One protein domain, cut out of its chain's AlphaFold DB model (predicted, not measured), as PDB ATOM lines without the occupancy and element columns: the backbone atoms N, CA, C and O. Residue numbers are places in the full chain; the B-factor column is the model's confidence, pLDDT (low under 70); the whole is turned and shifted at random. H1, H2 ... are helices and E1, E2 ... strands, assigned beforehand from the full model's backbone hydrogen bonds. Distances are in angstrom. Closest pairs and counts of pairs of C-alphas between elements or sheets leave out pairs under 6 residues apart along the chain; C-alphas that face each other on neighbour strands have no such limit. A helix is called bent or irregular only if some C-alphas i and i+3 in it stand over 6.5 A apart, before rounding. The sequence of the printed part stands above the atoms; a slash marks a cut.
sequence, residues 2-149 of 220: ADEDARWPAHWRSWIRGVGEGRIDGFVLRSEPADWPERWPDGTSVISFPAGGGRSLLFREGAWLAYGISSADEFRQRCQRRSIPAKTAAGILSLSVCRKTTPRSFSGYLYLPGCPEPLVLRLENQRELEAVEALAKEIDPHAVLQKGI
ATOM      1  N   ALA A   2     159.748 149.120 210.001       54.97
ATOM      2  CA  ALA A   2     158.573 148.761 209.179       54.97
ATOM      3  C   ALA A   2     157.923 147.388 209.484       54.97
ATOM      4  O   ALA A   2     156.756 147.183 209.161       54.97
ATOM      5  N   ASP A   3     158.662 146.464 210.101       63.72
ATOM      6  CA  ASP A   3     158.236 145.067 210.269       63.72
ATOM      7  C   ASP A   3     157.355 144.829 211.513       63.72
ATOM      8  O   ASP A   3     156.580 143.875 211.557       63.72
ATOM      9  N   GLU A   4     157.415 145.714 212.520       69.75
ATOM     10  CA  GLU A   4     156.562 145.597 213.713       69.75
ATOM     11  C   GLU A   4     155.164 146.191 213.487       69.75
ATOM     12  O   GLU A   4     154.180 145.562 213.872       69.75
ATOM     13  N   ASP A   5     155.046 147.308 212.755       72.56
ATOM     14  CA  ASP A   5     153.760 147.902 212.333       72.56
ATOM     15  C   ASP A   5     152.870 146.892 211.582       72.56
ATOM     16  O   ASP A   5     151.641 146.906 211.696       72.56
ATOM     17  N   ALA A   6     153.486 146.009 210.789       75.12
ATOM     18  CA  ALA A   6     152.783 145.050 209.943       75.12
ATOM     19  C   ALA A   6     152.054 143.961 210.745       75.12
ATOM     20  O   ALA A   6     151.031 143.460 210.272       75.12
ATOM     21  N   ARG A   7     152.549 143.642 211.953       83.25
ATOM     22  CA  ARG A   7     151.984 142.624 212.854       83.25
ATOM     23  C   ARG A   7     150.689 143.078 213.522       83.25
ATOM     24  O   ARG A   7     149.906 142.246 213.966       83.25
ATOM     25  N   TRP A   8     150.454 144.386 213.578       85.19
ATOM     26  CA  TRP A   8     149.228 144.943 214.131       85.19
ATOM     27  C   TRP A   8     148.096 144.946 213.091       85.19
ATOM     28  O   TRP A   8     148.347 145.180 211.896       85.19
ATOM     29  N   PRO A   9     146.830 144.751 213.517       85.75
ATOM     30  CA  PRO A   9     145.684 144.854 212.624       85.75
ATOM     31  C   PRO A   9     145.663 146.200 211.897       85.75
ATOM     32  O   PRO A   9     145.931 147.245 212.491       85.75
ATOM     33  N   ALA A  10     145.306 146.185 210.609       86.31
ATOM     34  CA  ALA A  10     145.416 147.357 209.740       86.31
ATOM     35  C   ALA A  10     144.713 148.608 210.297       86.31
ATOM     36  O   ALA A  10     145.260 149.704 210.202       86.31
ATOM     37  N   HIS A  11     143.551 148.432 210.932       86.19
ATOM     38  CA  HIS A  11     142.759 149.518 211.515       86.19
ATOM     39  C   HIS A  11     143.391 150.161 212.763       86.19
ATOM     40  O   HIS A  11     142.975 151.246 213.153       86.19
ATOM     41  N   TRP A  12     144.406 149.539 213.375       89.00
ATOM     42  CA  TRP A  12     145.132 150.121 214.508       89.00
ATOM     43  C   TRP A  12     146.440 150.800 214.118       89.00
ATOM     44  O   TRP A  12     146.956 151.579 214.910       89.00
ATOM     45  N   ARG A  13     146.987 150.555 212.921       89.38
ATOM     46  CA  ARG A  13     148.373 150.932 212.573       89.38
ATOM     47  C   ARG A  13     148.716 152.400 212.827       89.38
ATOM     48  O   ARG A  13     149.772 152.667 213.389       89.38
ATOM     49  N   SER A  14     147.831 153.336 212.476       91.75
ATOM     50  CA  SER A  14     148.032 154.771 212.748       91.75
ATOM     51  C   SER A  14     148.189 155.047 214.246       91.75
ATOM     52  O   SER A  14     149.080 155.779 214.667       91.75
ATOM     53  N   TRP A  15     147.367 154.393 215.066       91.56
ATOM     54  CA  TRP A  15     147.404 154.491 216.522       91.56
ATOM     55  C   TRP A  15     148.639 153.842 217.133       91.56
ATOM     56  O   TRP A  15     149.268 154.439 218.003       91.56
ATOM     57  N   ILE A  16     149.030 152.665 216.646       91.81
ATOM     58  CA  ILE A  16     150.256 151.991 217.093       91.81
ATOM     59  C   ILE A  16     151.476 152.862 216.796       91.81
ATOM     60  O   ILE A  16     152.334 153.048 217.657       91.81
ATOM     61  N   ARG A  17     151.526 153.456 215.601       92.19
ATOM     62  CA  ARG A  17     152.564 154.420 215.244       92.19
ATOM     63  C   ARG A  17     152.529 155.646 216.150       92.19
ATOM     64  O   ARG A  17     153.577 156.084 216.599       92.19
ATOM     65  N   GLY A  18     151.341 156.150 216.487       94.19
ATOM     66  CA  GLY A  18     151.174 157.214 217.478       94.19
ATOM     67  C   GLY A  18     151.793 156.875 218.842       94.19
ATOM     68  O   GLY A  18     152.389 157.756 219.462       94.19
ATOM     69  N   VAL A  19     151.714 155.613 219.283       93.94
ATOM     70  CA  VAL A  19     152.419 155.136 220.487       93.94
ATOM     71  C   VAL A  19     153.933 155.108 220.266       93.94
ATOM     72  O   VAL A  19     154.672 155.663 221.075       93.94
ATOM     73  N   GLY A  20     154.401 154.529 219.157       92.12
ATOM     74  CA  GLY A  20     155.835 154.444 218.840       92.12
ATOM     75  C   GLY A  20     156.519 155.805 218.636       92.12
ATOM     76  O   GLY A  20     157.699 155.964 218.924       92.12
ATOM     77  N   GLU A  21     155.775 156.817 218.191       94.06
ATOM     78  CA  GLU A  21     156.227 158.212 218.093       94.06
ATOM     79  C   GLU A  21     156.121 158.973 219.429       94.06
ATOM     80  O   GLU A  21     156.497 160.141 219.508       94.06
ATOM     81  N   GLY A  22     155.589 158.344 220.483       92.88
ATOM     82  CA  GLY A  22     155.429 158.949 221.805       92.88
ATOM     83  C   GLY A  22     154.324 160.006 221.898       92.88
ATOM     84  O   GLY A  22     154.323 160.803 222.836       92.88
ATOM     85  N   ARG A  23     153.373 160.035 220.955       95.88
ATOM     86  CA  ARG A  23     152.219 160.958 220.995       95.88
ATOM     87  C   ARG A  23     151.193 160.558 222.053       95.88
ATOM     88  O   ARG A  23     150.485 161.406 222.592       95.88
ATOM     89  N   ILE A  24     151.114 159.260 222.320       96.44
ATOM     90  CA  ILE A  24     150.278 158.606 223.329       96.44
ATOM     91  C   ILE A  24     151.075 157.444 223.937       96.44
ATOM     92  O   ILE A  24     152.053 156.986 223.358       96.44
ATOM     93  N   ASP A  25     150.651 156.947 225.093       96.19
ATOM     94  CA  ASP A  25     151.335 155.860 225.813       96.19
ATOM     95  C   ASP A  25     150.630 154.506 225.657       96.19
ATOM     96  O   ASP A  25     151.094 153.494 226.177       96.19
ATOM     97  N   GLY A  26     149.469 154.485 225.009       93.94
ATOM     98  CA  GLY A  26     148.603 153.319 224.934       93.94
ATOM     99  C   GLY A  26     147.175 153.703 224.570       93.94
ATOM    100  O   GLY A  26     146.921 154.839 224.174       93.94
ATOM    101  N   PHE A  27     146.246 152.757 224.685       93.06
ATOM    102  CA  PHE A  27     144.812 152.979 224.479       93.06
ATOM    103  C   PHE A  27     143.989 151.782 224.986       93.06
ATOM    104  O   PHE A  27     144.502 150.680 225.191       93.06
ATOM    105  N   VAL A  28     142.691 152.002 225.221       90.69
ATOM    106  CA  VAL A  28     141.776 150.993 225.784       90.69
ATOM    107  C   VAL A  28     140.941 150.324 224.698       90.69
ATOM    108  O   VAL A  28     140.233 150.997 223.957       90.69
ATOM    109  N   LEU A  29     140.923 148.995 224.693       87.44
ATOM    110  CA  LEU A  29     140.159 148.152 223.775       87.44
ATOM    111  C   LEU A  29     139.158 147.275 224.523       87.44
ATOM    112  O   LEU A  29     139.304 147.047 225.721       87.44
ATOM    113  N   ARG A  30     138.137 146.759 223.834       79.56
ATOM    114  CA  ARG A  30     137.180 145.796 224.409       79.56
ATOM    115  C   ARG A  30     137.639 144.336 224.286       79.56
ATOM    116  O   ARG A  30     137.283 143.508 225.110       79.56
ATOM    117  N   SER A  31     138.420 143.997 223.266       66.44
ATOM    118  CA  SER A  31     138.867 142.619 223.036       66.44
ATOM    119  C   SER A  31     140.033 142.225 223.949       66.44
ATOM    120  O   SER A  31     140.989 142.989 224.099       66.44
ATOM    121  N   GLU A  32     139.968 141.019 224.519       56.75
ATOM    122  CA  GLU A  32     141.088 140.371 225.213       56.75
ATOM    123  C   GLU A  32     142.220 139.949 224.250       56.75
ATOM    124  O   GLU A  32     141.999 139.837 223.041       56.75
ATOM    125  N   PRO A  33     143.452 139.757 224.760       58.59
ATOM    126  CA  PRO A  33     144.679 139.988 224.010       58.59
ATOM    127  C   PRO A  33     145.229 138.767 223.254       58.59
ATOM    128  O   PRO A  33     146.443 138.643 223.158       58.59
ATOM    129  N   ALA A  34     144.388 137.869 222.737       55.91
ATOM    130  CA  ALA A  34     144.866 136.547 222.308       55.91
ATOM    131  C   ALA A  34     146.016 136.582 221.275       55.91
ATOM    132  O   ALA A  34     146.885 135.723 221.348       55.91
ATOM    133  N   ASP A  35     146.084 137.605 220.409       64.25
ATOM    134  CA  ASP A  35     147.051 137.655 219.299       64.25
ATOM    135  C   ASP A  35     147.723 139.031 219.097       64.25
ATOM    136  O   ASP A  35     148.086 139.396 217.976       64.25
ATOM    137  N   TRP A  36     147.866 139.849 220.147       76.50
ATOM    138  CA  TRP A  36     148.529 141.152 219.985       76.50
ATOM    139  C   TRP A  36     150.052 141.028 220.059       76.50
ATOM    140  O   TRP A  36     150.561 140.247 220.863       76.50
ATOM    141  N   PRO A  37     150.799 141.819 219.271       81.94
ATOM    142  CA  PRO A  37     152.252 141.855 219.373       81.94
ATOM    143  C   PRO A  37     152.722 142.232 220.784       81.94
ATOM    144  O   PRO A  37     152.146 143.102 221.430       81.94
ATOM    145  N   GLU A  38     153.810 141.610 221.240       88.31
ATOM    146  CA  GLU A  38     154.391 141.856 222.571       88.31
ATOM    147  C   GLU A  38     155.135 143.197 222.676       88.31
ATOM    148  O   GLU A  38     155.500 143.619 223.773       88.31
ATOM    149  N   ARG A  39     155.385 143.866 221.543       90.81
ATOM    150  CA  ARG A  39     156.146 145.117 221.465       90.81
ATOM    151  C   ARG A  39     155.423 146.191 220.664       90.81
ATOM    152  O   ARG A  39     154.721 145.915 219.687       90.81
ATOM    153  N   TRP A  40     155.614 147.424 221.113       91.88
ATOM    154  CA  TRP A  40     155.303 148.633 220.367       91.88
ATOM    155  C   TRP A  40     156.396 148.902 219.321       91.88
ATOM    156  O   TRP A  40     157.524 148.458 219.512       91.88
ATOM    157  N   PRO A  41     156.128 149.697 218.268       89.62
ATOM    158  CA  PRO A  41     157.098 149.976 217.203       89.62
ATOM    159  C   PRO A  41     158.391 150.669 217.654       89.62
ATOM    160  O   PRO A  41     159.377 150.661 216.915       89.62
ATOM    161  N   ASP A  42     158.390 151.286 218.840       89.00
ATOM    162  CA  ASP A  42     159.583 151.855 219.483       89.00
ATOM    163  C   ASP A  42     160.444 150.791 220.201       89.00
ATOM    164  O   ASP A  42     161.488 151.110 220.768       89.00
ATOM    165  N   GLY A  43     160.029 149.521 220.162       89.06
ATOM    166  CA  GLY A  43     160.688 148.372 220.773       89.06
ATOM    167  C   GLY A  43     160.324 148.133 222.239       89.06
ATOM    168  O   GLY A  43     160.793 147.144 222.812       89.06
ATOM    169  N   THR A  44     159.508 149.000 222.849       91.81
ATOM    170  CA  THR A  44     159.065 148.849 224.240       91.81
ATOM    171  C   THR A  44     158.001 147.767 224.382       91.81
ATOM    172  O   THR A  44     157.229 147.505 223.458       91.81
ATOM    173  N   SER A  45     157.945 147.119 225.546       92.06
ATOM    174  CA  SER A  45     156.989 146.039 225.786       92.06
ATOM    175  C   SER A  45     155.555 146.569 225.893       92.06
ATOM    176  O   SER A  45     155.294 147.616 226.500       92.06
ATOM    177  N   VAL A  46     154.612 145.807 225.343       91.56
ATOM    178  CA  VAL A  46     153.174 146.012 225.525       91.56
ATOM    179  C   VAL A  46     152.757 145.374 226.840       91.56
ATOM    180  O   VAL A  46     152.906 144.172 227.041       91.56
ATOM    181  N   ILE A  47     152.182 146.172 227.737       91.00
ATOM    182  CA  ILE A  47     151.577 145.683 228.975       91.00
ATOM    183  C   ILE A  47     150.068 145.858 228.895       91.00
ATOM    184  O   ILE A  47     149.568 146.918 228.528       91.00
ATOM    185  N   SER A  48     149.337 144.810 229.268       90.19
ATOM    186  CA  SER A  48     147.879 144.825 229.320       90.19
ATOM    187  C   SER A  48     147.383 144.932 230.760       90.19
ATOM    188  O   SER A  48     147.817 144.192 231.648       90.19
ATOM    189  N   PHE A  49     146.435 145.837 230.994       89.00
ATOM    190  CA  PHE A  49     145.741 145.977 232.269       89.00
ATOM    191  C   PHE A  49     144.225 145.889 232.075       89.00
ATOM    192  O   PHE A  49     143.688 146.511 231.160       89.00
ATOM    193  N   PRO A  50     143.483 145.212 232.963       87.19
ATOM    194  CA  PRO A  50     142.027 145.258 232.934       87.19
ATOM    195  C   PRO A  50     141.521 146.677 233.252       87.19
ATOM    196  O   PRO A  50     141.747 147.203 234.343       87.19
ATOM    197  N   ALA A  51     140.775 147.268 232.319       85.38
ATOM    198  CA  ALA A  51     140.127 148.578 232.445       85.38
ATOM    199  C   ALA A  51     138.646 148.482 232.888       85.38
ATOM    200  O   ALA A  51     137.969 149.493 233.100       85.38
ATOM    201  N   GLY A  52     138.138 147.254 233.056       78.00
ATOM    202  CA  GLY A  52     136.790 146.955 233.541       78.00
ATOM    203  C   GLY A  52     135.701 147.002 232.461       78.00
ATOM    204  O   GLY A  52     135.824 147.663 231.431       78.00
ATOM    205  N   GLY A  53     134.597 146.285 232.703       76.38
ATOM    206  CA  GLY A  53     133.493 146.167 231.740       76.38
ATOM    207  C   GLY A  53     133.900 145.457 230.446       76.38
ATOM    208  O   GLY A  53     133.489 145.897 229.373       76.38
ATOM    209  N   GLY A  54     134.746 144.424 230.564       80.50
ATOM    210  CA  GLY A  54     135.311 143.689 229.431       80.50
ATOM    211  C   GLY A  54     136.202 144.562 228.557       80.50
ATOM    212  O   GLY A  54     136.051 144.542 227.348       80.50
ATOM    213  N   ARG A  55     137.039 145.416 229.155       86.19
ATOM    214  CA  ARG A  55     138.007 146.248 228.433       86.19
ATOM    215  C   ARG A  55     139.404 146.053 228.993       86.19
ATOM    216  O   ARG A  55     139.556 145.898 230.208       86.19
ATOM    217  N   SER A  56     140.389 146.167 228.120       90.06
ATOM    218  CA  SER A  56     141.810 146.057 228.411       90.06
ATOM    219  C   SER A  56     142.527 147.311 227.927       90.06
ATOM    220  O   SER A  56     142.359 147.738 226.787       90.06
ATOM    221  N   LEU A  57     143.300 147.928 228.811       92.56
ATOM    222  CA  LEU A  57     144.247 148.980 228.485       92.56
ATOM    223  C   LEU A  57     145.529 148.320 227.982       92.56
ATOM    224  O   LEU A  57     146.190 147.638 228.764       92.56
ATOM    225  N   LEU A  58     145.882 148.548 226.719       92.69
ATOM    226  CA  LEU A  58     147.222 148.270 226.211       92.69
ATOM    227  C   LEU A  58     148.082 149.501 226.478       92.69
ATOM    228  O   LEU A  58     147.692 150.613 226.122       92.69
ATOM    229  N   PHE A  59     149.225 149.316 227.128       93.81
ATOM    230  CA  PHE A  59     150.065 150.408 227.599       93.81
ATOM    231  C   PHE A  59     151.544 150.124 227.390       93.81
ATOM    232  O   PHE A  59     151.990 148.978 227.438       93.81
ATOM    233  N   ARG A  60     152.318 151.181 227.193       94.50
ATOM    234  CA  ARG A  60     153.770 151.120 227.138       94.50
ATOM    235  C   ARG A  60     154.363 150.847 228.513       94.50
ATOM    236  O   ARG A  60     154.023 151.509 229.498       94.50
ATOM    237  N   GLU A  61     155.266 149.874 228.575       93.50
ATOM    238  CA  GLU A  61     156.028 149.575 229.784       93.50
ATOM    239  C   GLU A  61     156.743 150.828 230.318       93.50
ATOM    240  O   GLU A  61     157.375 151.577 229.578       93.50
ATOM    241  N   GLY A  62     156.603 151.090 231.620       93.12
ATOM    242  CA  GLY A  62     157.225 152.230 232.297       93.12
ATOM    243  C   GLY A  62     156.508 153.571 232.114       93.12
ATOM    244  O   GLY A  62     156.755 154.492 232.893       93.12
ATOM    245  N   ALA A  63     155.563 153.696 231.176       95.06
ATOM    246  CA  ALA A  63     154.890 154.972 230.916       95.06
ATOM    247  C   ALA A  63     154.029 155.463 232.096       95.06
ATOM    248  O   ALA A  63     153.753 156.655 232.211       95.06
ATOM    249  N   TRP A  64     153.661 154.584 233.038       94.56
ATOM    250  CA  TRP A  64     152.952 154.953 234.271       94.56
ATOM    251  C   TRP A  64     153.719 155.956 235.146       94.56
ATOM    252  O   TRP A  64     153.090 156.711 235.892       94.56
ATOM    253  N   LEU A  65     155.050 156.026 235.018       94.38
ATOM    254  CA  LEU A  65     155.883 157.000 235.729       94.38
ATOM    255  C   LEU A  65     155.504 158.444 235.368       94.38
ATOM    256  O   LEU A  65     155.488 159.308 236.245       94.38
ATOM    257  N   ALA A  66     155.099 158.699 234.118       92.69
ATOM    258  CA  ALA A  66     154.634 160.015 233.668       92.69
ATOM    259  C   ALA A  66     153.339 160.467 234.374       92.69
ATOM    260  O   ALA A  66     153.016 161.654 234.405       92.69
ATOM    261  N   TYR A  67     152.619 159.525 234.989       93.50
ATOM    262  CA  TYR A  67     151.390 159.755 235.748       93.50
ATOM    263  C   TYR A  67     151.631 159.755 237.267       93.50
ATOM    264  O   TYR A  67     150.672 159.750 238.044       93.50
ATOM    265  N   GLY A  68     152.900 159.769 237.702       93.75
ATOM    266  CA  GLY A  68     153.292 159.814 239.112       93.75
ATOM    267  C   GLY A  68     152.975 158.528 239.879       93.75
ATOM    268  O   GLY A  68     152.622 158.588 241.056       93.75
ATOM    269  N   ILE A  69     153.024 157.380 239.201       95.25
ATOM    270  CA  ILE A  69     152.763 156.055 239.774       95.25
ATOM    271  C   ILE A  69     154.053 155.247 239.685       95.25
ATOM    272  O   ILE A  69     154.670 155.223 238.627       95.25
ATOM    273  N   SER A  70     154.472 154.600 240.773       93.38
ATOM    274  CA  SER A  70     155.823 154.022 240.863       93.38
ATOM    275  C   SER A  70     155.911 152.565 240.406       93.38
ATOM    276  O   SER A  70     157.003 152.085 240.117       93.38
ATOM    277  N   SER A  71     154.787 151.845 240.337       94.56
ATOM    278  CA  SER A  71     154.766 150.427 239.961       94.56
ATOM    279  C   SER A  71     153.599 150.065 239.045       94.56
ATOM    280  O   SER A  71     152.528 150.680 239.080       94.56
ATOM    281  N   ALA A  72     153.792 149.013 238.244       93.25
ATOM    282  CA  ALA A  72     152.762 148.476 237.359       93.25
ATOM    283  C   ALA A  72     151.531 147.968 238.134       93.25
ATOM    284  O   ALA A  72     150.400 148.152 237.687       93.25
ATOM    285  N   ASP A  73     151.724 147.372 239.314       94.00
ATOM    286  CA  ASP A  73     150.614 146.884 240.141       94.00
ATOM    287  C   ASP A  73     149.792 148.028 240.739       94.00
ATOM    288  O   ASP A  73     148.558 147.971 240.737       94.00
ATOM    289  N   GLU A  74     150.444 149.102 241.192       95.12
ATOM    290  CA  GLU A  74     149.737 150.306 241.629       95.12
ATOM    291  C   GLU A  74     148.945 150.919 240.465       95.12
ATOM    292  O   GLU A  74     147.778 151.292 240.625       95.12
ATOM    293  N   PHE A  75     149.545 150.967 239.271       95.38
ATOM    294  CA  PHE A  75     148.883 151.455 238.067       95.38
ATOM    295  C   PHE A  75     147.656 150.608 237.713       95.38
ATOM    296  O   PHE A  75     146.573 151.161 237.513       95.38
ATOM    297  N   ARG A  76     147.778 149.273 237.741       93.50
ATOM    298  CA  ARG A  76     146.668 148.331 237.528       93.50
ATOM    299  C   ARG A  76     145.504 148.620 238.476       93.50
ATOM    300  O   ARG A  76     144.366 148.772 238.030       93.50
ATOM    301  N   GLN A  77     145.784 148.738 239.773       93.38
ATOM    302  CA  GLN A  77     144.758 148.999 240.785       93.38
ATOM    303  C   GLN A  77     144.080 150.359 240.576       93.38
ATOM    304  O   GLN A  77     142.855 150.471 240.684       93.38
ATOM    305  N   ARG A  78     144.852 151.404 240.255       94.50
ATOM    306  CA  ARG A  78     144.303 152.740 239.984       94.50
ATOM    307  C   ARG A  78     143.502 152.788 238.677       94.50
ATOM    308  O   ARG A  78     142.481 153.472 238.637       94.50
ATOM    309  N   CYS A  79     143.899 152.034 237.650       93.31
ATOM    310  CA  CYS A  79     143.168 151.907 236.383       93.31
ATOM    311  C   CYS A  79     141.780 151.297 236.629       93.31
ATOM    312  O   CYS A  79     140.765 151.902 236.286       93.31
ATOM    313  N   GLN A  80     141.718 150.171 237.352       90.00
ATOM    314  CA  GLN A  80     140.458 149.515 237.728       90.00
ATOM    315  C   GLN A  80     139.539 150.423 238.557       90.00
ATOM    316  O   GLN A  80     138.322 150.423 238.374       90.00
ATOM    317  N   ARG A  81     140.117 151.229 239.457       90.25
ATOM    318  CA  ARG A  81     139.384 152.197 240.290       90.25
ATOM    319  C   ARG A  81     139.082 153.519 239.579       90.25
ATOM    320  O   ARG A  81     138.473 154.393 240.191       90.25
ATOM    321  N   ARG A  82     139.502 153.678 238.319       91.38
ATOM    322  CA  ARG A  82     139.360 154.907 237.523       91.38
ATOM    323  C   ARG A  82     139.881 156.141 238.261       91.38
ATOM    324  O   ARG A  82     139.189 157.148 238.394       91.38
ATOM    325  N   SER A  83     141.078 156.034 238.830       92.69
ATOM    326  CA  SER A  83     141.635 157.039 239.739       92.69
ATOM    327  C   SER A  83     142.950 157.657 239.262       92.69
ATOM    328  O   SER A  83     143.547 158.446 239.998       92.69
ATOM    329  N   ILE A  84     143.372 157.384 238.023       94.25
ATOM    330  CA  ILE A  84     144.617 157.922 237.467       94.25
ATOM    331  C   ILE A  84     144.384 159.340 236.915       94.25
ATOM    332  O   ILE A  84     143.539 159.522 236.037       94.25
ATOM    333  N   PRO A  85     145.091 160.371 237.401       90.94
ATOM    334  CA  PRO A  85     144.927 161.722 236.882       90.94
ATOM    335  C   PRO A  85     145.521 161.841 235.472       90.94
ATOM    336  O   PRO A  85     146.702 161.590 235.264       90.94
ATOM    337  N   ALA A  86     144.720 162.306 234.515       92.62
ATOM    338  CA  ALA A  86     145.197 162.792 233.222       92.62
ATOM    339  C   ALA A  86     144.475 164.090 232.870       92.62
ATOM    340  O   ALA A  86     143.265 164.203 233.066       92.62
ATOM    341  N   LYS A  87     145.220 165.084 232.390       89.94
ATOM    342  CA  LYS A  87     144.675 166.392 231.983       89.94
ATOM    343  C   LYS A  87     145.111 166.812 230.581       89.94
ATOM    344  O   LYS A  87     144.530 167.730 230.018       89.94
ATOM    345  N   THR A  88     146.135 166.166 230.034       95.31
ATOM    346  CA  THR A  88     146.615 166.401 228.671       95.31
ATOM    347  C   THR A  88     145.792 165.582 227.682       95.31
ATOM    348  O   THR A  88     145.277 164.525 228.042       95.31
ATOM    349  N   ALA A  89     145.694 166.039 226.430       96.25
ATOM    350  CA  ALA A  89     145.019 165.286 225.371       96.25
ATOM    351  C   ALA A  89     145.612 163.874 225.220       96.25
ATOM    352  O   ALA A  89     144.865 162.900 225.216       96.25
ATOM    353  N   ALA A  90     146.947 163.768 225.222       96.88
ATOM    354  CA  ALA A  90     147.663 162.497 225.177       96.88
ATOM    355  C   ALA A  90     147.275 161.584 226.345       96.88
ATOM    356  O   ALA A  90     146.837 160.464 226.125       96.88
ATOM    357  N   GLY A  91     147.328 162.073 227.588       96.31
ATOM    358  CA  GLY A  91     146.955 161.268 228.751       96.31
ATOM    359  C   GLY A  91     145.477 160.867 228.763       96.31
ATOM    360  O   GLY A  91     145.138 159.779 229.220       96.31
ATOM    361  N   ILE A  92     144.583 161.723 228.254       96.12
ATOM    362  CA  ILE A  92     143.153 161.409 228.132       96.12
ATOM    363  C   ILE A  92     142.928 160.309 227.090       96.12
ATOM    364  O   ILE A  92     142.166 159.382 227.364       96.12
ATOM    365  N   LEU A  93     143.590 160.387 225.932       96.06
ATOM    366  CA  LEU A  93     143.546 159.343 224.907       96.06
ATOM    367  C   LEU A  93     144.132 158.026 225.425       96.06
ATOM    368  O   LEU A  93     143.485 156.987 225.293       96.06
ATOM    369  N   SER A  94     145.292 158.087 226.083       96.12
ATOM    370  CA  SER A  94     145.992 156.909 226.592       96.12
ATOM    371  C   SER A  94     145.215 156.192 227.692       96.12
ATOM    372  O   SER A  94     145.059 154.975 227.656       96.12
ATOM    373  N   LEU A  95     144.711 156.933 228.685       94.81
ATOM    374  CA  LEU A  95     144.064 156.340 229.856       94.81
ATOM    375  C   LEU A  95     142.561 156.146 229.699       94.81
ATOM    376  O   LEU A  95     141.996 155.296 230.386       94.81
ATOM    377  N   SER A  96     141.902 156.913 228.826       92.19
ATOM    378  CA  SER A  96     140.509 156.687 228.437       92.19
ATOM    379  C   SER A  96     139.587 156.544 229.672       92.19
ATOM    380  O   SER A  96     139.377 157.506 230.416       92.19
ATOM    381  N   VAL A  97     139.037 155.357 229.929       89.69
ATOM    382  CA  VAL A  97     138.111 155.045 231.026       89.69
ATOM    383  C   VAL A  97     138.803 154.821 232.373       89.69
ATOM    384  O   VAL A  97     138.126 154.866 233.398       89.69
ATOM    385  N   CYS A  98     140.122 154.609 232.395       92.56
ATOM    386  CA  CYS A  98     140.926 154.488 233.616       92.56
ATOM    387  C   CYS A  98     141.265 155.844 234.254       92.56
ATOM    388  O   CYS A  98     141.752 155.912 235.390       92.56
ATOM    389  N   ARG A  99     140.989 156.934 233.538       93.19
ATOM    390  CA  ARG A  99     141.182 158.299 234.011       93.19
ATOM    391  C   ARG A  99     140.249 158.630 235.183       93.19
ATOM    392  O   ARG A  99     139.049 158.364 235.142       93.19
ATOM    393  N   LYS A 100     140.789 159.336 236.178       93.44
ATOM    394  CA  LYS A 100     140.029 160.034 237.217       93.44
ATOM    395  C   LYS A 100     139.291 161.218 236.622       93.44
ATOM    396  O   LYS A 100     139.916 162.164 236.152       93.44
ATOM    397  N   THR A 101     137.972 161.191 236.728       89.75
ATOM    398  CA  THR A 101     137.112 162.282 236.276       89.75
ATOM    399  C   THR A 101     136.138 162.717 237.355       89.75
ATOM    400  O   THR A 101     135.755 161.936 238.226       89.75
ATOM    401  N   THR A 102     135.689 163.959 237.270       87.00
ATOM    402  CA  THR A 102     134.622 164.503 238.107       87.00
ATOM    403  C   THR A 102     133.244 163.937 237.726       87.00
ATOM    404  O   THR A 102     133.055 163.450 236.607       87.00
ATOM    405  N   PRO A 103     132.229 164.056 238.605       80.88
ATOM    406  CA  PRO A 103     130.851 163.654 238.298       80.88
ATOM    407  C   PRO A 103     130.215 164.382 237.102       80.88
ATOM    408  O   PRO A 103     129.214 163.920 236.572       80.88
ATOM    409  N   ARG A 104     130.775 165.524 236.677       80.81
ATOM    410  CA  ARG A 104     130.291 166.294 235.517       80.81
ATOM    411  C   ARG A 104     130.855 165.804 234.184       80.81
ATOM    412  O   ARG A 104     130.484 166.341 233.145       80.81
ATOM    413  N   SER A 105     131.748 164.818 234.212       86.81
ATOM    414  CA  SER A 105     132.339 164.268 233.001       86.81
ATOM    415  C   SER A 105     131.321 163.530 232.141       86.81
ATOM    416  O   SER A 105     130.481 162.771 232.631       86.81
ATOM    417  N   PHE A 106     131.461 163.709 230.838       86.38
ATOM    418  CA  PHE A 106     130.687 163.025 229.821       86.38
ATOM    419  C   PHE A 106     131.559 161.985 229.111       86.38
ATOM    420  O   PHE A 106     132.792 162.003 229.184       86.38
ATOM    421  N   SER A 107     130.909 161.035 228.447       88.38
ATOM    422  CA  SER A 107     131.613 160.065 227.608       88.38
ATOM    423  C   SER A 107     131.872 160.678 226.236       88.38
ATOM    424  O   SER A 107     130.970 161.279 225.669       88.38
ATOM    425  N   GLY A 108     133.074 160.534 225.697       90.06
ATOM    426  CA  GLY A 108     133.373 160.743 224.281       90.06
ATOM    427  C   GLY A 108     133.504 159.398 223.574       90.06
ATOM    428  O   GLY A 108     133.870 158.407 224.204       90.06
ATOM    429  N   TYR A 109     133.210 159.365 222.283       91.31
ATOM    430  CA  TYR A 109     133.383 158.191 221.435       91.31
ATOM    431  C   TYR A 109     134.259 158.584 220.258       91.31
ATOM    432  O   TYR A 109     133.848 159.399 219.431       91.31
ATOM    433  N   LEU A 110     135.475 158.053 220.223       92.38
ATOM    434  CA  LEU A 110     136.394 158.266 219.121       92.38
ATOM    435  C   LEU A 110     136.262 157.107 218.136       92.38
ATOM    436  O   LEU A 110     136.591 155.964 218.451       92.38
ATOM    437  N   TYR A 111     135.761 157.420 216.950       91.38
ATOM    438  CA  TYR A 111     135.606 156.477 215.855       91.38
ATOM    439  C   TYR A 111     136.851 156.511 214.982       91.38
ATOM    440  O   TYR A 111     137.290 157.585 214.565       91.38
ATOM    441  N   LEU A 112     137.390 155.327 214.709       89.12
ATOM    442  CA  LEU A 112     138.550 155.128 213.850       89.12
ATOM    443  C   LEU A 112     138.131 154.332 212.609       89.12
ATOM    444  O   LEU A 112     137.308 153.417 212.735       89.12
ATOM    445  N   PRO A 113     138.668 154.645 211.419       84.94
ATOM    446  CA  PRO A 113     138.334 153.922 210.197       84.94
ATOM    447  C   PRO A 113     138.593 152.419 210.320       84.94
ATOM    448  O   PRO A 113     139.671 151.986 210.716       84.94
ATOM    449  N   GLY A 114     137.596 151.608 209.962       80.00
ATOM    450  CA  GLY A 114     137.719 150.148 209.972       80.00
ATOM    451  C   GLY A 114     137.785 149.512 211.365       80.00
ATOM    452  O   GLY A 114     137.894 148.289 211.452       80.00
ATOM    453  N   CYS A 115     137.695 150.298 212.442       81.69
ATOM    454  CA  CYS A 115     137.577 149.765 213.790       81.69
ATOM    455  C   CYS A 115     136.106 149.417 214.088       81.69
ATOM    456  O   CYS A 115     135.232 150.266 213.891       81.69
ATOM    457  N   PRO A 116     135.801 148.194 214.563       78.44
ATOM    458  CA  PRO A 116     134.422 147.769 214.809       78.44
ATOM    459  C   PRO A 116     133.757 148.506 215.977       78.44
ATOM    460  O   PRO A 116     132.531 148.573 216.042       78.44
ATOM    461  N   GLU A 117     134.542 149.064 216.901       82.38
ATOM    462  CA  GLU A 117     134.030 149.742 218.087       82.38
ATOM    463  C   GLU A 117     134.780 151.050 218.359       82.38
ATOM    464  O   GLU A 117     135.997 151.118 218.181       82.38
ATOM    465  N   PRO A 118     134.089 152.103 218.830       88.19
ATOM    466  CA  PRO A 118     134.751 153.349 219.172       88.19
ATOM    467  C   PRO A 118     135.593 153.207 220.442       88.19
ATOM    468  O   PRO A 118     135.186 152.567 221.420       88.19
ATOM    469  N   LEU A 119     136.714 153.924 220.481       90.06
ATOM    470  CA  LEU A 119     137.437 154.158 221.724       90.06
ATOM    471  C   LEU A 119     136.580 155.054 222.624       90.06
ATOM    472  O   LEU A 119     136.187 156.163 222.254       90.06
ATOM    473  N   VAL A 120     136.267 154.566 223.820       90.19
ATOM    474  CA  VAL A 120     135.461 155.316 224.789       90.19
ATOM    475  C   VAL A 120     136.379 156.218 225.594       90.19
ATOM    476  O   VAL A 120     137.346 155.744 226.168       90.19
ATOM    477  N   LEU A 121     136.070 157.502 225.710       92.38
ATOM    478  CA  LEU A 121     136.862 158.475 226.462       92.38
ATOM    479  C   LEU A 121     136.012 159.107 227.565       92.38
ATOM    480  O   LEU A 121     134.787 159.170 227.457       92.38
ATOM    481  N   ARG A 122     136.644 159.599 228.632       90.75
ATOM    482  CA  ARG A 122     135.972 160.400 229.668       90.75
ATOM    483  C   ARG A 122     136.525 161.819 229.642       90.75
ATOM    484  O   ARG A 122     137.718 162.025 229.858       90.75
ATOM    485  N   LEU A 123     135.644 162.777 229.376       91.81
ATOM    486  CA  LEU A 123     135.961 164.184 229.133       91.81
ATOM    487  C   LEU A 123     135.203 165.056 230.136       91.81
ATOM    488  O   LEU A 123     134.059 164.763 230.471       91.81
ATOM    489  N   GLU A 124     135.818 166.124 230.626       90.94
ATOM    490  CA  GLU A 124     135.228 166.992 231.654       90.94
ATOM    491  C   GLU A 124     134.603 168.262 231.086       90.94
ATOM    492  O   GLU A 124     133.723 168.857 231.706       90.94
ATOM    493  N   ASN A 125     135.063 168.710 229.920       89.12
ATOM    494  CA  ASN A 125     134.633 169.962 229.317       89.12
ATOM    495  C   ASN A 125     134.888 169.968 227.801       89.12
ATOM    496  O   ASN A 125     135.508 169.064 227.247       89.12
ATOM    497  N   GLN A 126     134.386 171.009 227.136       88.50
ATOM    498  CA  GLN A 126     134.513 171.183 225.688       88.50
ATOM    499  C   GLN A 126     135.970 171.390 225.239       88.50
ATOM    500  O   GLN A 126     136.356 170.920 224.177       88.50
ATOM    501  N   ARG A 127     136.801 172.022 226.077       93.44
ATOM    502  CA  ARG A 127     138.220 172.269 225.788       93.44
ATOM    503  C   ARG A 127     139.018 170.968 225.696       93.44
ATOM    504  O   ARG A 127     139.858 170.821 224.820       93.44
ATOM    505  N   GLU A 128     138.740 170.024 226.594       94.81
ATOM    506  CA  GLU A 128     139.311 168.676 226.518       94.81
ATOM    507  C   GLU A 128     138.856 167.952 225.256       94.81
ATOM    508  O   GLU A 128     139.678 167.310 224.619       94.81
ATOM    509  N   LEU A 129     137.579 168.077 224.878       93.25
ATOM    510  CA  LEU A 129     137.066 167.479 223.644       93.25
ATOM    511  C   LEU A 129     137.832 167.999 222.423       93.25
ATOM    512  O   LEU A 129     138.330 167.196 221.645       93.25
ATOM    513  N   GLU A 130     137.978 169.316 222.290       94.81
ATOM    514  CA  GLU A 130     138.683 169.941 221.164       94.81
ATOM    515  C   GLU A 130     140.165 169.546 221.116       94.81
ATOM    516  O   GLU A 130     140.677 169.184 220.059       94.81
ATOM    517  N   ALA A 131     140.851 169.555 222.264       96.88
ATOM    518  CA  ALA A 131     142.263 169.177 222.339       96.88
ATOM    519  C   ALA A 131     142.488 167.691 222.013       96.88
ATOM    520  O   ALA A 131     143.453 167.330 221.342       96.88
ATOM    521  N   VAL A 132     141.593 166.824 222.488       96.75
ATOM    522  CA  VAL A 132     141.623 165.387 222.208       96.75
ATOM    523  C   VAL A 132     141.308 165.105 220.743       96.75
ATOM    524  O   VAL A 132     141.973 164.271 220.138       96.75
ATOM    525  N   GLU A 133     140.329 165.798 220.160       96.12
ATOM    526  CA  GLU A 133     140.003 165.671 218.740       96.12
ATOM    527  C   GLU A 133     141.172 166.110 217.853       96.12
ATOM    528  O   GLU A 133     141.494 165.415 216.892       96.12
ATOM    529  N   ALA A 134     141.828 167.227 218.188       97.31
ATOM    530  CA  ALA A 134     142.996 167.711 217.461       97.31
ATOM    531  C   ALA A 134     144.122 166.666 217.454       97.31
ATOM    532  O   ALA A 134     144.563 166.254 216.383       97.31
ATOM    533  N   LEU A 135     144.505 166.153 218.629       97.81
ATOM    534  CA  LEU A 135     145.544 165.124 218.731       97.81
ATOM    535  C   LEU A 135     145.141 163.816 218.031       97.81
ATOM    536  O   LEU A 135     145.962 163.187 217.368       97.81
ATOM    537  N   ALA A 136     143.876 163.406 218.138       96.50
ATOM    538  CA  ALA A 136     143.394 162.217 217.444       96.50
ATOM    539  C   ALA A 136     143.517 162.361 215.920       96.50
ATOM    540  O   ALA A 136     143.926 161.404 215.268       96.50
ATOM    541  N   LYS A 137     143.233 163.548 215.366       96.75
ATOM    542  CA  LYS A 137     143.391 163.845 213.931       96.75
ATOM    543  C   LYS A 137     144.845 163.950 213.485       96.75
ATOM    544  O   LYS A 137     145.152 163.651 212.335       96.75
ATOM    545  N   GLU A 138     145.741 164.356 214.378       96.81
ATOM    546  CA  GLU A 138     147.180 164.326 214.114       96.81
ATOM    547  C   GLU A 138     147.728 162.894 214.018       96.81
ATOM    548  O   GLU A 138     148.690 162.666 213.284       96.81
ATOM    549  N   ILE A 139     147.144 161.949 214.764       95.38
ATOM    550  CA  ILE A 139     147.493 160.518 214.725       95.38
ATOM    551  C   ILE A 139     146.820 159.832 213.528       95.38
ATOM    552  O   ILE A 139     147.470 159.102 212.783       95.38
ATOM    553  N   ASP A 140     145.523 160.065 213.341       94.62
ATOM    554  CA  ASP A 140     144.727 159.537 212.237       94.62
ATOM    555  C   ASP A 140     143.804 160.642 211.688       94.62
ATOM    556  O   ASP A 140     142.809 160.983 212.335       94.62
ATOM    557  N   PRO A 141     144.076 161.187 210.484       94.19
ATOM    558  CA  PRO A 141     143.304 162.288 209.901       94.19
ATOM    559  C   PRO A 141     141.802 162.021 209.743       94.19
ATOM    560  O   PRO A 141     141.019 162.962 209.606       94.19
ATOM    561  N   HIS A 142     141.390 160.752 209.745       93.31
ATOM    562  CA  HIS A 142     139.997 160.341 209.605       93.31
ATOM    563  C   HIS A 142     139.318 160.039 210.948       93.31
ATOM    564  O   HIS A 142     138.155 159.630 210.961       93.31
ATOM    565  N   ALA A 143     140.005 160.241 212.074       93.00
ATOM    566  CA  ALA A 143     139.421 160.064 213.393       93.00
ATOM    567  C   ALA A 143     138.281 161.066 213.639       93.00
ATOM    568  O   ALA A 143     138.418 162.277 213.433       93.00
ATOM    569  N   VAL A 144     137.147 160.560 214.126       92.12
ATOM    570  CA  VAL A 144     135.966 161.374 214.444       92.12
ATOM    571  C   VAL A 144     135.653 161.244 215.923       92.12
ATOM    572  O   VAL A 144     135.278 160.169 216.391       92.12
ATOM    573  N   LEU A 145     135.768 162.346 216.664       92.00
ATOM    574  CA  LEU A 145     135.363 162.395 218.062       92.00
ATOM    575  C   LEU A 145     133.919 162.878 218.170       92.00
ATOM    576  O   LEU A 145     133.585 163.989 217.766       92.00
ATOM    577  N   GLN A 146     133.058 162.056 218.760       88.19
ATOM    578  CA  GLN A 146     131.690 162.443 219.073       88.19
ATOM    579  C   GLN A 146     131.508 162.569 220.577       88.19
ATOM    580  O   GLN A 146     131.868 161.680 221.354       88.19
ATOM    581  N   LYS A 147     130.882 163.668 220.997       85.25
ATOM    582  CA  LYS A 147     130.383 163.794 222.361       85.25
ATOM    583  C   LYS A 147     129.259 162.783 222.563       85.25
ATOM    584  O   LYS A 147     128.238 162.830 221.882       85.25
ATOM    585  N   GLY A 148     129.438 161.886 223.519       74.00
ATOM    586  CA  GLY A 148     128.396 160.982 223.958       74.00
ATOM    587  C   GLY A 148     127.236 161.760 224.551       74.00
ATOM    588  O   GLY A 148     127.408 162.564 225.466       74.00
ATOM    589  N   ILE A 149     126.044 161.502 224.029       63.53
ATOM    590  CA  ILE A 149     124.811 162.044 224.577       63.53
ATOM    591  C   ILE A 149     124.462 161.187 225.792       63.53
ATOM    592  O   ILE A 149     123.872 160.116 225.659       63.53
TER     593      ILE A 149
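Overview. This is residues 2 to 149 of the 220 residues of an uncharacterized protein of Methylacidimicrobium cyclopophantes (UniProt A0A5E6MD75). Two small three-stranded sheets are joined by helix H5, which packs on both of them, over edge strand E1 of the sheet E1 E3 E2 and over edge strand E5 of the sheet E5 E4 E6. H4 covers E2 of the first sheet, H6 runs along the second, and H1 and H2 lie toward one end, with H1 the element farthest from the mean of the C-alphas. The 148 printed residues have six named helices and six named strands in the order H1 H2 E1 E2 E3 H3 H4 H5 E4 E5 H6 E6; both sheets are antiparallel and the class is mixed, helices and strands. The whole is compact, with a radius of gyration of the C-alphas of 14.1 A and spans of 43 by 35 by 25 A.

Arrangement. H1, residues 2 to 5, only just touches H2, residues 10 to 20, with 3 pairs of C-alphas within 8 A, the closest those of Asp 5 and Arg 13 at 6.2 A. H2 is irregular, with C-alphas 11 and 14 7.5 A apart, and with residues 15 to 20 it only grazes the sheet of E1, residues 26 to 29, E3, residues 56 to 60, and E2, residues 46 to 50. In this sheet E3 is the inner strand: N 29 and O 56 of E1 and E3 are 2.8 A apart, and N 47 and O 59 of the hairpin E2 and E3 are 2.8 A apart, both within hydrogen-bond range. H3, residues 63 to 67, is not on this sheet and is close to but not clearly touching H4, residues 72 to 80, with C-alphas 64 and 75 closest at 6.6 A. H4 and H5, residues 89 to 98, are on the same face of the sheet, two layers, helices on one face of a sheet. H4 is over E2 at a height of 7.6 A, and H5 is over E1 at 8.3 A, both slantwise to the strands. H5 is irregular, with C-alphas 94 and 97 9.2 A apart, and it touches H4 about perpendicular at 73 degrees, the C-alphas of Cys 79 and Cys 98 being closest at 4.4 A. H5 also stands up from the sheet of E5, residues 119 to 123, E4, residues 106 to 111, and E6, residues 144 to 147, over E5 at a height of 7.4 A; their closest C-alphas are those of Ser 96 and Leu 121, 4.5 A apart. E4 is the inner strand: N 108 and O 121 of the hairpin E4 and E5 are 2.8 A apart, as are N 109 and O 146 of E4 and E6. H6, residues 126 to 139, makes two layers with this sheet, a helix on one face of it, at a height of 9.2 A and on the same face as H5; it runs along the strands, at 19 degrees to E4 on the local plane, over E4 and only just over E6, on which 3 of its C-alphas fall. E5, H6 and E6 form a split strand-helix-strand unit, two strands running the same way with E4 between them, and its crossover is right-handed. H6 touches H5 about perpendicular at 73 degrees, with C-alphas 89 and 132 closest at 4.6 A, and touches H2 with residue 139 alone, 5.7 A from C-alpha 18. Every O i to N i+4 pair is within hydrogen-bond range in H4 and H6; in H2 5 of 7 are, in H5 4 of 6, in H3 0 of 1 beside 2 of 2 O i to N i+3 pairs, and H1 is too short for such a pair.

Along the chain. H1 begins at C-alpha 2, (158.573, 148.761, 209.179). From first to last C-alpha H2 measures 15.5 A, E2 13.4 A, E3 13.0 A, H4 12.4 A, H5 14.2 A, E4 16.2 A, E5 12.6 A and H6 20.1 A; H1, E1, H3 and E6 are shorter. H5 begins at C-alpha 89, (145.019, 165.286, 225.371), and E6 ends at C-alpha 147, (130.383, 163.794, 222.361).

Size, cuts and confidence. The two C-alphas farthest apart are those of Asp 3 and Pro 103, at 43.4 A. The printed part has no cut. The link from E1 to E2, residues 30 to 45, is long; the other links are tight or short. The mean pLDDT of the printed part is 88.8, and it is under 70 at residues 2 to 4, residues 31 to 35 and residue 149.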